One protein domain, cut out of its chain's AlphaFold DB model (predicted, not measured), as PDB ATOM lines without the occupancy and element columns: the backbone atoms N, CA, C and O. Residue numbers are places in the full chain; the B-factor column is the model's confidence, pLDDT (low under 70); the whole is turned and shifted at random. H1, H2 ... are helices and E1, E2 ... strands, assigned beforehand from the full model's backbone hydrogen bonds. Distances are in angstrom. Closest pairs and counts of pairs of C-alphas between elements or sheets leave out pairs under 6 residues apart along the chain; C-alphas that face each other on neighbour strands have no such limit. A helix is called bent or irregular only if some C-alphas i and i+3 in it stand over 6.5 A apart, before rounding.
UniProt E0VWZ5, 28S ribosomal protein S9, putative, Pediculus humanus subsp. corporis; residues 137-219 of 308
ATOM      1  N   TYR A 137      83.675  42.975  17.615       87.81
ATOM      2  CA  TYR A 137      83.565  43.008  16.156       87.81
ATOM      3  C   TYR A 137      83.593  41.621  15.493       87.81
ATOM      4  O   TYR A 137      83.392  41.531  14.286       87.81
ATOM      5  N   THR A 138      83.780  40.535  16.254       89.00
ATOM      6  CA  THR A 138      83.654  39.161  15.736       89.00
ATOM      7  C   THR A 138      82.209  38.657  15.720       89.00
ATOM      8  O   THR A 138      81.982  37.502  15.372       89.00
ATOM      9  N   THR A 139      81.228  39.492  16.093       85.25
ATOM     10  CA  THR A 139      79.789  39.183  16.282       85.25
ATOM     11  C   THR A 139      79.458  38.281  17.474       85.25
ATOM     12  O   THR A 139      78.366  38.400  18.025       85.25
ATOM     13  N   LYS A 140      80.400  37.434  17.905       88.69
ATOM     14  CA  LYS A 140      80.274  36.504  19.039       88.69
ATOM     15  C   LYS A 140      81.422  36.715  20.032       88.69
ATOM     16  O   LYS A 140      82.396  35.944  20.030       88.69
ATOM     17  N   PRO A 141      81.387  37.814  20.809       89.19
ATOM     18  CA  PRO A 141      82.477  38.192  21.700       89.19
ATOM     19  C   PRO A 141      82.783  37.143  22.768       89.19
ATOM     20  O   PRO A 141      83.960  36.877  23.018       89.19
ATOM     21  N   ASN A 142      81.773  36.536  23.395       89.88
ATOM     22  CA  ASN A 142      81.973  35.604  24.506       89.88
ATOM     23  C   ASN A 142      82.577  34.288  24.008       89.88
ATOM     24  O   ASN A 142      83.600  33.846  24.540       89.88
ATOM     25  N   PHE A 143      82.028  33.723  22.929       92.06
ATOM     26  CA  PHE A 143      82.587  32.535  22.280       92.06
ATOM     27  C   PHE A 143      84.030  32.758  21.801       92.06
ATOM     28  O   PHE A 143      84.928  31.967  22.098       92.06
ATOM     29  N   SER A 144      84.290  33.877  21.117       92.12
ATOM     30  CA  SER A 144      85.633  34.196  20.608       92.12
ATOM     31  C   SER A 144      86.633  34.405  21.747       92.12
ATOM     32  O   SER A 144      87.785  33.987  21.648       92.12
ATOM     33  N   THR A 145      86.190  35.008  22.854       91.50
ATOM     34  CA  THR A 145      87.007  35.181  24.062       91.50
ATOM     35  C   THR A 145      87.357  33.830  24.682       91.50
ATOM     36  O   THR A 145      88.506  33.624  25.068       91.50
ATOM     37  N   ALA A 146      86.409  32.891  24.741       91.31
ATOM     38  CA  ALA A 146      86.656  31.542  25.248       91.31
ATOM     39  C   ALA A 146      87.715  30.793  24.424       91.31
ATOM     40  O   ALA A 146      88.589  30.150  25.005       91.31
ATOM     41  N   LEU A 147      87.683  30.922  23.093       91.81
ATOM     42  CA  LEU A 147      88.713  30.359  22.211       91.81
ATOM     43  C   LEU A 147      90.063  31.071  22.372       91.81
ATOM     44  O   LEU A 147      91.110  30.431  22.431       91.81
ATOM     45  N   HIS A 148      90.052  32.398  22.481       90.69
ATOM     46  CA  HIS A 148      91.266  33.197  22.639       90.69
ATOM     47  C   HIS A 148      91.969  32.943  23.981       90.69
ATOM     48  O   HIS A 148      93.192  32.929  24.042       90.69
ATOM     49  N   ARG A 149      91.231  32.694  25.072       88.62
ATOM     50  CA  ARG A 149      91.826  32.406  26.394       88.62
ATOM     51  C   ARG A 149      92.700  31.150  26.394       88.62
ATOM     52  O   ARG A 149      93.661  31.094  27.161       88.62
ATOM     53  N   GLN A 150      92.407  30.176  25.534       83.31
ATOM     54  CA  GLN A 150      93.211  28.962  25.424       83.31
ATOM     55  C   GLN A 150      94.638  29.238  24.941       83.31
ATOM     56  O   GLN A 150      95.578  28.658  25.485       83.31
ATOM     57  N   SER A 151      94.822  30.106  23.941       79.69
ATOM     58  CA  SER A 151      96.146  30.325  23.342       79.69
ATOM     59  C   SER A 151      97.150  30.896  24.347       79.69
ATOM     60  O   SER A 151      98.324  30.537  24.310       79.69
ATOM     61  N   PHE A 152      96.686  31.705  25.304       75.38
ATOM     62  CA  PHE A 152      97.527  32.285  26.356       75.38
ATOM     63  C   PHE A 152      98.031  31.260  27.375       75.38
ATOM     64  O   PHE A 152      99.111  31.435  27.935       75.38
ATOM     65  N   LYS A 153      97.269  30.194  27.643       72.69
ATOM     66  CA  LYS A 153      97.609  29.226  28.699       72.69
ATOM     67  C   LYS A 153      98.673  28.210  28.291       72.69
ATOM     68  O   LYS A 153      99.314  27.629  29.158       72.69
ATOM     69  N   LEU A 154      98.906  28.036  26.994       68.25
ATOM     70  CA  LEU A 154      99.867  27.065  26.470       68.25
ATOM     71  C   LEU A 154     101.330  27.548  26.491       68.25
ATOM     72  O   LEU A 154     102.221  26.757  26.201       68.25
ATOM     73  N   GLY A 155     101.595  28.819  26.820       62.16
ATOM     74  CA  GLY A 155     102.915  29.440  26.633       62.16
ATOM     75  C   GLY A 155     103.732  29.753  27.891       62.16
ATOM     76  O   GLY A 155     104.755  30.416  27.758       62.16
ATOM     77  N   LEU A 156     103.287  29.369  29.095       63.56
ATOM     78  CA  LEU A 156     103.797  29.983  30.336       63.56
ATOM     79  C   LEU A 156     104.551  29.062  31.310       63.56
ATOM     80  O   LEU A 156     105.150  29.589  32.243       63.56
ATOM     81  N   GLU A 157     104.589  27.738  31.127       59.91
ATOM     82  CA  GLU A 157     105.219  26.845  32.118       59.91
ATOM     83  C   GLU A 157     106.111  25.757  31.503       59.91
ATOM     84  O   GLU A 157     105.798  25.182  30.464       59.91
ATOM     85  N   ASN A 158     107.239  25.484  32.174       62.22
ATOM     86  CA  ASN A 158     108.347  24.665  31.664       62.22
ATOM     87  C   ASN A 158     108.340  23.207  32.167       62.22
ATOM     88  O   ASN A 158     109.181  22.419  31.738       62.22
ATOM     89  N   THR A 159     107.436  22.829  33.082       68.75
ATOM     90  CA  THR A 159     107.391  21.469  33.651       68.75
ATOM     91  C   THR A 159     106.131  20.720  33.213       68.75
ATOM     92  O   THR A 159     105.030  21.163  33.543       68.75
ATOM     93  N   PRO A 160     106.254  19.589  32.494       72.94
ATOM     94  CA  PRO A 160     105.102  18.820  32.037       72.94
ATOM     95  C   PRO A 160     104.419  18.145  33.222       72.94
ATOM     96  O   PRO A 160     105.024  17.331  33.921       72.94
ATOM     97  N   LYS A 161     103.145  18.478  33.440       76.19
ATOM     98  CA  LYS A 161     102.302  17.836  34.443       76.19
ATOM     99  C   LYS A 161     100.896  17.659  33.883       76.19
ATOM    100  O   LYS A 161     100.222  18.621  33.518       76.19
ATOM    101  N   ALA A 162     100.503  16.393  33.782       79.19
ATOM    102  CA  ALA A 162      99.251  15.971  33.179       79.19
ATOM    103  C   ALA A 162      98.221  15.609  34.258       79.19
ATOM    104  O   ALA A 162      98.503  14.837  35.174       79.19
ATOM    105  N   MET A 163      97.011  16.143  34.122       80.81
ATOM    106  CA  MET A 163      95.830  15.843  34.927       80.81
ATOM    107  C   MET A 163      94.818  15.049  34.093       80.81
ATOM    108  O   MET A 163      94.607  15.344  32.915       80.81
ATOM    109  N   SER A 164      94.182  14.044  34.700       81.50
ATOM    110  CA  SER A 164      93.132  13.243  34.065       81.50
ATOM    111  C   SER A 164      91.733  13.775  34.406       81.50
ATOM    112  O   SER A 164      91.471  14.221  35.519       81.50
ATOM    113  N   PHE A 165      90.817  13.717  33.433       81.38
ATOM    114  CA  PHE A 165      89.448  14.252  33.531       81.38
ATOM    115  C   PHE A 165      88.378  13.189  33.216       81.38
ATOM    116  O   PHE A 165      87.374  13.481  32.565       81.38
ATOM    117  N   ILE A 166      88.597  11.944  33.648       81.94
ATOM    118  CA  ILE A 166      87.788  10.773  33.252       81.94
ATOM    119  C   ILE A 166      86.323  10.890  33.713       81.94
ATOM    120  O   ILE A 166      85.417  10.485  32.997       81.94
ATOM    121  N   GLU A 167      86.071  11.502  34.870       83.81
ATOM    122  CA  GLU A 167      84.737  11.589  35.493       83.81
ATOM    123  C   GLU A 167      83.893  12.777  35.001       83.81
ATOM    124  O   GLU A 167      82.922  13.181  35.642       83.81
ATOM    125  N   SER A 168      84.271  13.393  33.884       89.12
ATOM    126  CA  SER A 168      83.620  14.606  33.395       89.12
ATOM    127  C   SER A 168      83.383  14.558  31.894       89.12
ATOM    128  O   SER A 168      84.200  14.032  31.139       89.12
ATOM    129  N   GLU A 169      82.278  15.151  31.465       91.88
ATOM    130  CA  GLU A 169      81.882  15.269  30.064       91.88
ATOM    131  C   GLU A 169      81.883  16.734  29.622       91.88
ATOM    132  O   GLU A 169      81.754  17.649  30.439       91.88
ATOM    133  N   TRP A 170      82.068  16.976  28.324       93.12
ATOM    134  CA  TRP A 170      81.953  18.326  27.772       93.12
ATOM    135  C   TRP A 170      80.508  18.826  27.869       93.12
ATOM    136  O   TRP A 170      79.567  18.056  27.680       93.12
ATOM    137  N   MET A 171      80.333  20.118  28.158       94.12
ATOM    138  CA  MET A 171      79.013  20.756  28.155       94.12
ATOM    139  C   MET A 171      78.309  20.568  26.809       94.12
ATOM    140  O   MET A 171      78.938  20.662  25.755       94.12
ATOM    141  N   THR A 172      76.992  20.353  26.835       94.50
ATOM    142  CA  THR A 172      76.224  20.235  25.592       94.50
ATOM    143  C   THR A 172      76.162  21.579  24.867       94.50
ATOM    144  O   THR A 172      76.291  22.640  25.483       94.50
ATOM    145  N   LYS A 173      75.886  21.561  23.556       94.69
ATOM    146  CA  LYS A 173      75.706  22.786  22.758       94.69
ATOM    147  C   LYS A 173      74.730  23.771  23.413       94.69
ATOM    148  O   LYS A 173      75.029  24.954  23.506       94.69
ATOM    149  N   LYS A 174      73.587  23.277  23.904       93.06
ATOM    150  CA  LYS A 174      72.558  24.110  24.546       93.06
ATOM    151  C   LYS A 174      73.066  24.762  25.828       93.06
ATOM    152  O   LYS A 174      72.739  25.915  26.094       93.06
ATOM    153  N   ASP A 175      73.870  24.039  26.602       91.88
ATOM    154  CA  ASP A 175      74.442  24.567  27.839       91.88
ATOM    155  C   ASP A 175      75.513  25.625  27.543       91.88
ATOM    156  O   ASP A 175      75.581  26.636  28.242       91.88
ATOM    157  N   LEU A 176      76.309  25.444  26.482       92.12
ATOM    158  CA  LEU A 176      77.261  26.460  26.022       92.12
ATOM    159  C   LEU A 176      76.562  27.715  25.492       92.12
ATOM    160  O   LEU A 176      76.972  28.821  25.836       92.12
ATOM    161  N   GLU A 177      75.495  27.564  24.706       91.56
ATOM    162  CA  GLU A 177      74.680  28.695  24.242       91.56
ATOM    163  C   GLU A 177      74.085  29.468  25.420       91.56
ATOM    164  O   GLU A 177      74.154  30.695  25.457       91.56
ATOM    165  N   ALA A 178      73.560  28.756  26.423       88.50
ATOM    166  CA  ALA A 178      73.043  29.370  27.641       88.50
ATOM    167  C   ALA A 178      74.144  30.091  28.435       88.50
ATOM    168  O   ALA A 178      73.914  31.179  28.959       88.50
ATOM    169  N   LYS A 179      75.346  29.508  28.500       89.12
ATOM    170  CA  LYS A 179      76.484  30.080  29.223       89.12
ATOM    171  C   LYS A 179      77.040  31.337  28.554       89.12
ATOM    172  O   LYS A 179      77.337  32.309  29.243       89.12
ATOM    173  N   PHE A 180      77.195  31.325  27.232       88.25
ATOM    174  CA  PHE A 180      77.675  32.488  26.480       88.25
ATOM    175  C   PHE A 180      76.575  33.517  26.209       88.25
ATOM    176  O   PHE A 180      76.896  34.647  25.846       88.25
ATOM    177  N   ALA A 181      75.308  33.128  26.376       87.56
ATOM    178  CA  ALA A 181      74.133  33.854  25.901       87.56
ATOM    179  C   ALA A 181      74.178  34.135  24.381       87.56
ATOM    180  O   ALA A 181      73.529  35.042  23.876       87.56
ATOM    181  N   GLU A 182      74.929  33.341  23.621       87.81
ATOM    182  CA  GLU A 182      75.137  33.505  22.182       87.81
ATOM    183  C   GLU A 182      74.621  32.268  21.443       87.81
ATOM    184  O   GLU A 182      74.741  31.145  21.928       87.81
ATOM    185  N   LYS A 183      74.058  32.458  20.245       89.31
ATOM    186  CA  LYS A 183      73.645  31.335  19.390       89.31
ATOM    187  C   LYS A 183      74.870  30.703  18.736       89.31
ATOM    188  O   LYS A 183      75.656  31.417  18.104       89.31
ATOM    189  N   LEU A 184      74.989  29.382  18.817       91.88
ATOM    190  CA  LEU A 184      76.093  28.633  18.225       91.88
ATOM    191  C   LEU A 184      75.601  27.779  17.056       91.88
ATOM    192  O   LEU A 184      74.518  27.188  17.072       91.88
ATOM    193  N   TYR A 185      76.415  27.693  16.014       94.31
ATOM    194  CA  TYR A 185      76.223  26.724  14.940       94.31
ATOM    195  C   TYR A 185      76.923  25.409  15.291       94.31
ATOM    196  O   TYR A 185      77.849  25.385  16.100       94.31
ATOM    197  N   ASP A 186      76.488  24.307  14.683       95.88
ATOM    198  CA  ASP A 186      77.050  22.983  14.987       95.88
ATOM    199  C   ASP A 186      78.549  22.918  14.651       95.88
ATOM    200  O   ASP A 186      79.342  22.471  15.471       95.88
ATOM    201  N   VAL A 187      78.956  23.524  13.531       95.88
ATOM    202  CA  VAL A 187      80.367  23.639  13.113       95.88
ATOM    203  C   VAL A 187      81.221  24.401  14.136       95.88
ATOM    204  O   VAL A 187      82.384  24.078  14.369       95.88
ATOM    205  N   GLU A 188      80.663  25.436  14.769       93.88
ATOM    206  CA  GLU A 188      81.384  26.213  15.785       93.88
ATOM    207  C   GLU A 188      81.551  25.418  17.080       93.88
ATOM    208  O   GLU A 188      82.592  25.508  17.731       93.88
ATOM    209  N   TYR A 189      80.537  24.629  17.434       96.19
ATOM    210  CA  TYR A 189      80.581  23.725  18.575       96.19
ATOM    211  C   TYR A 189      81.599  22.596  18.365       96.19
ATOM    212  O   TYR A 189      82.396  22.321  19.260       96.19
ATOM    213  N   GLU A 190      81.644  21.995  17.177       96.50
ATOM    214  CA  GLU A 190      82.660  20.997  16.817       96.50
ATOM    215  C   GLU A 190      84.072  21.578  16.928       96.50
ATOM    216  O   GLU A 190      84.925  21.014  17.614       96.50
ATOM    217  N   LYS A 191      84.293  22.771  16.366       94.25
ATOM    218  CA  LYS A 191      85.580  23.469  16.465       94.25
ATOM    219  C   LYS A 191      85.969  23.779  17.910       94.25
ATOM    220  O   LYS A 191      87.138  23.678  18.275       94.25
ATOM    221  N   PHE A 192      85.003  24.158  18.744       95.00
ATOM    222  CA  PHE A 192      85.234  24.353  20.172       95.00
ATOM    223  C   PHE A 192      85.714  23.057  20.835       95.00
ATOM    224  O   PHE A 192      86.716  23.071  21.549       95.00
ATOM    225  N   LEU A 193      85.058  21.929  20.556       95.00
ATOM    226  CA  LEU A 193      85.466  20.631  21.090       95.00
ATOM    227  C   LEU A 193      86.861  20.220  20.616       95.00
ATOM    228  O   LEU A 193      87.651  19.759  21.433       95.00
ATOM    229  N   GLU A 194      87.193  20.397  19.338       94.25
ATOM    230  CA  GLU A 194      88.538  20.111  18.811       94.25
ATOM    231  C   GLU A 194      89.618  20.884  19.574       94.25
ATOM    232  O   GLU A 194      90.603  20.312  20.047       94.25
ATOM    233  N   VAL A 195      89.392  22.185  19.745       92.31
ATOM    234  CA  VAL A 195      90.301  23.121  20.407       92.31
ATOM    235  C   VAL A 195      90.493  22.750  21.885       92.31
ATOM    236  O   VAL A 195      91.630  22.642  22.352       92.31
ATOM    237  N   TYR A 196      89.418  22.431  22.604       91.75
ATOM    238  CA  TYR A 196      89.496  22.033  24.013       91.75
ATOM    239  C   TYR A 196      89.978  20.588  24.231       91.75
ATOM    240  O   TYR A 196      90.639  20.306  25.233       91.75
ATOM    241  N   ASN A 197      89.729  19.669  23.295       91.88
ATOM    242  CA  ASN A 197      90.328  18.330  23.317       91.88
ATOM    243  C   ASN A 197      91.839  18.399  23.090       91.88
ATOM    244  O   ASN A 197      92.595  17.698  23.762       91.88
ATOM    245  N   PHE A 198      92.290  19.280  22.194       90.12
ATOM    246  CA  PHE A 198      93.712  19.562  22.025       90.12
ATOM    247  C   PHE A 198      94.339  20.071  23.331       90.12
ATOM    248  O   PHE A 198      95.394  19.587  23.732       90.12
ATOM    249  N   LEU A 199      93.661  20.984  24.035       88.25
ATOM    250  CA  LEU A 199      94.112  21.497  25.334       88.25
ATOM    251  C   LEU A 199      94.201  20.397  26.402       88.25
ATOM    252  O   LEU A 199      95.140  20.376  27.195       88.25
ATOM    253  N   LEU A 200      93.247  19.468  26.408       89.12
ATOM    254  CA  LEU A 200      93.212  18.354  27.354       89.12
ATOM    255  C   LEU A 200      94.331  17.339  27.115       89.12
ATOM    256  O   LEU A 200      94.922  16.851  28.078       89.12
ATOM    257  N   ASN A 201      94.634  17.050  25.848       87.94
ATOM    258  CA  ASN A 201      95.716  16.149  25.447       87.94
ATOM    259  C   ASN A 201      97.104  16.808  25.528       87.94
ATOM    260  O   ASN A 201      98.113  16.154  25.262       87.94
ATOM    261  N   HIS A 202      97.174  18.095  25.876       86.62
ATOM    262  CA  HIS A 202      98.434  18.812  25.964       86.62
ATOM    263  C   HIS A 202      99.275  18.333  27.166       86.62
ATOM    264  O   HIS A 202      98.730  18.167  28.259       86.62
ATOM    265  N   PRO A 203     100.611  18.209  27.036       85.38
ATOM    266  CA  PRO A 203     101.494  17.830  28.151       85.38
ATOM    267  C   PRO A 203     101.447  18.762  29.378       85.38
ATOM    268  O   PRO A 203     101.830  18.359  30.474       85.38
ATOM    269  N   TYR A 204     100.981  20.001  29.192       83.56
ATOM    270  CA  TYR A 204     100.871  21.042  30.229       83.56
ATOM    271  C   TYR A 204      99.410  21.352  30.596       83.56
ATOM    272  O   TYR A 204      99.066  22.500  30.862       83.56
ATOM    273  N   ASN A 205      98.513  20.364  30.548       85.31
ATOM    274  CA  ASN A 205      97.081  20.607  30.744       85.31
ATOM    275  C   ASN A 205      96.706  21.094  32.165       85.31
ATOM    276  O   ASN A 205      95.632  21.670  32.337       85.31
ATOM    277  N   GLU A 206      97.573  20.921  33.171       85.31
ATOM    278  CA  GLU A 206      97.305  21.360  34.546       85.31
ATOM    279  C   GLU A 206      97.138  22.884  34.653       85.31
ATOM    280  O   GLU A 206      96.238  23.357  35.347       85.31
ATOM    281  N   THR A 207      97.920  23.665  33.902       83.44
ATOM    282  CA  THR A 207      97.855  25.144  33.907       83.44
ATOM    283  C   THR A 207      96.516  25.677  33.394       83.44
ATOM    284  O   THR A 207      96.068  26.781  33.735       83.44
ATOM    285  N   ALA A 208      95.870  24.867  32.557       85.06
ATOM    286  CA  ALA A 208      94.573  25.114  31.966       85.06
ATOM    287  C   ALA A 208      93.451  24.328  32.661       85.06
ATOM    288  O   ALA A 208      92.310  24.393  32.204       85.06
ATOM    289  N   ALA A 209      93.721  23.629  33.770       87.12
ATOM    290  CA  ALA A 209      92.728  22.796  34.445       87.12
ATOM    291  C   ALA A 209      91.496  23.597  34.891       87.12
ATOM    292  O   ALA A 209      90.377  23.105  34.780       87.12
ATOM    293  N   GLU A 210      91.679  24.841  35.341       88.19
ATOM    294  CA  GLU A 210      90.570  25.738  35.694       88.19
ATOM    295  C   GLU A 210      89.680  26.052  34.487       88.19
ATOM    296  O   GLU A 210      88.458  25.970  34.586       88.19
ATOM    297  N   LEU A 211      90.291  26.340  33.330       88.75
ATOM    298  CA  LEU A 211      89.559  26.588  32.086       88.75
ATOM    299  C   LEU A 211      88.851  25.326  31.591       88.75
ATOM    300  O   LEU A 211      87.719  25.402  31.128       88.75
ATOM    301  N   ILE A 212      89.490  24.160  31.695       90.38
ATOM    302  CA  ILE A 212      88.883  22.886  31.291       90.38
ATOM    303  C   ILE A 212      87.674  22.578  32.182       90.38
ATOM    304  O   ILE A 212      86.600  22.269  31.667       90.38
ATOM    305  N   ARG A 213      87.813  22.713  33.509       90.56
ATOM    306  CA  ARG A 213      86.718  22.495  34.474       90.56
ATOM    307  C   ARG A 213      85.551  23.444  34.249       90.56
ATOM    308  O   ARG A 213      84.408  23.042  34.412       90.56
ATOM    309  N   GLU A 214      85.833  24.677  33.843       92.19
ATOM    310  CA  GLU A 214      84.817  25.680  33.545       92.19
ATOM    311  C   GLU A 214      83.830  25.221  32.437       92.19
ATOM    312  O   GLU A 214      82.667  25.636  32.456       92.19
ATOM    313  N   TYR A 215      84.253  24.358  31.502       92.94
ATOM    314  CA  TYR A 215      83.419  23.837  30.402       92.94
ATOM    315  C   TYR A 215      83.131  22.329  30.490       92.94
ATOM    316  O   TYR A 215      82.709  21.710  29.508       92.94
ATOM    317  N   ARG A 216      83.358  21.724  31.660       91.94
ATOM    318  CA  ARG A 216      83.130  20.302  31.930       91.94
ATOM    319  C   ARG A 216      82.009  20.135  32.950       91.94
ATOM    320  O   ARG A 216      82.027  20.754  34.011       91.94
ATOM    321  N   ASN A 217      81.075  19.240  32.661       90.81
ATOM    322  CA  ASN A 217      80.063  18.803  33.613       90.81
ATOM    323  C   ASN A 217      80.528  17.504  34.293       90.81
ATOM    324  O   ASN A 217      81.060  16.621  33.614       90.81
ATOM    325  N   PRO A 218      80.346  17.345  35.615       89.06
ATOM    326  CA  PRO A 218      80.637  16.082  36.280       89.06
ATOM    327  C   PRO A 218      79.632  15.016  35.834       89.06
ATOM    328  O   PRO A 218      78.415  15.235  35.881       89.06
ATOM    329  N   ILE A 219      80.134  13.846  35.443       86.88
ATOM    330  CA  ILE A 219      79.295  12.702  35.097       86.88
ATOM    331  C   ILE A 219      78.686  12.179  36.397       86.88
ATOM    332  O   ILE A 219      79.381  11.692  37.288       86.88
TER     333      ILE A 219
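This is residues 137 to 219 of the 308 residues of the protein "28S ribosomal protein S9, putative" of Pediculus humanus subsp. corporis (UniProt E0VWZ5). Three helices, H1, H3 and H4, make a small, loose bundle with their centres in a triangle, and H2 lies crosswise near the end where H1 and H3 begin. A two-stranded ribbon of E1 and E2 lies to one side, and the stretch 154 to 167 swings wide from H1 to E1. The printed part has 83 residues with four named helices and two named strands, in the order H1 E1 H2 H3 H4 E2; the sheet E1 - E2 is antiparallel and the class is mostly helix. The whole is compact, with a radius of gyration of the C-alphas of 13.0 A and spans of 38 by 32 by 18 A.

E1 is residues 168 to 170 and E2 residues 216 to 218, ending at C-alpha 218 (80.637, 16.082, 36.280). H3, residues 186 to 200, is 20.9 A long; H1, residues 141 to 153, begins at C-alpha 141 (82.477, 38.192, 21.700) and is 18.9 A long. H4 is residues 205 to 214, 13.6 A, and H2 residues 173 to 180, 10.6 A. H4 is irregular: C-alphas 207 and 210 are 7.5 A apart.

In E1 and E2, N 169 and O 217 are 2.9 A apart, within hydrogen-bond range. E1 and H4 are near each other. H3 and H4 touch as a helical hairpin, closest at C-alphas 199 and 205, 6.2 A, opposite ways at a steep tilt of 38 degrees, only just beyond shallow. H1, with residues 147 to 150 alone, touches H3, the same way at a shallow tilt of 20 degrees, closest at C-alphas 147 and 192, 7.2 A. H1 touches H4 with residues 150 to 153 alone, opposite ways at a shallow tilt of 20 degrees, closest at C-alphas 153 and 208, 6.1 A. H2 and H3 are close but not clearly touching, about perpendicular at 79 degrees, closest at C-alphas 173 and 189, 6.5 A. Every O i to N i+4 pair is within hydrogen-bond range in H2 and H3, against 5 of 9 in H1 and 4 of 6 in H4.

The C-alphas of Thr 159 and Lys 183, the two farthest apart, are 37.9 A apart. The printed part has no cut; the link H1 to E1 is long, 14 residues, and the others are tight. Mean pLDDT of the printed part is 86.9, and residues 154 to 159 are under 70.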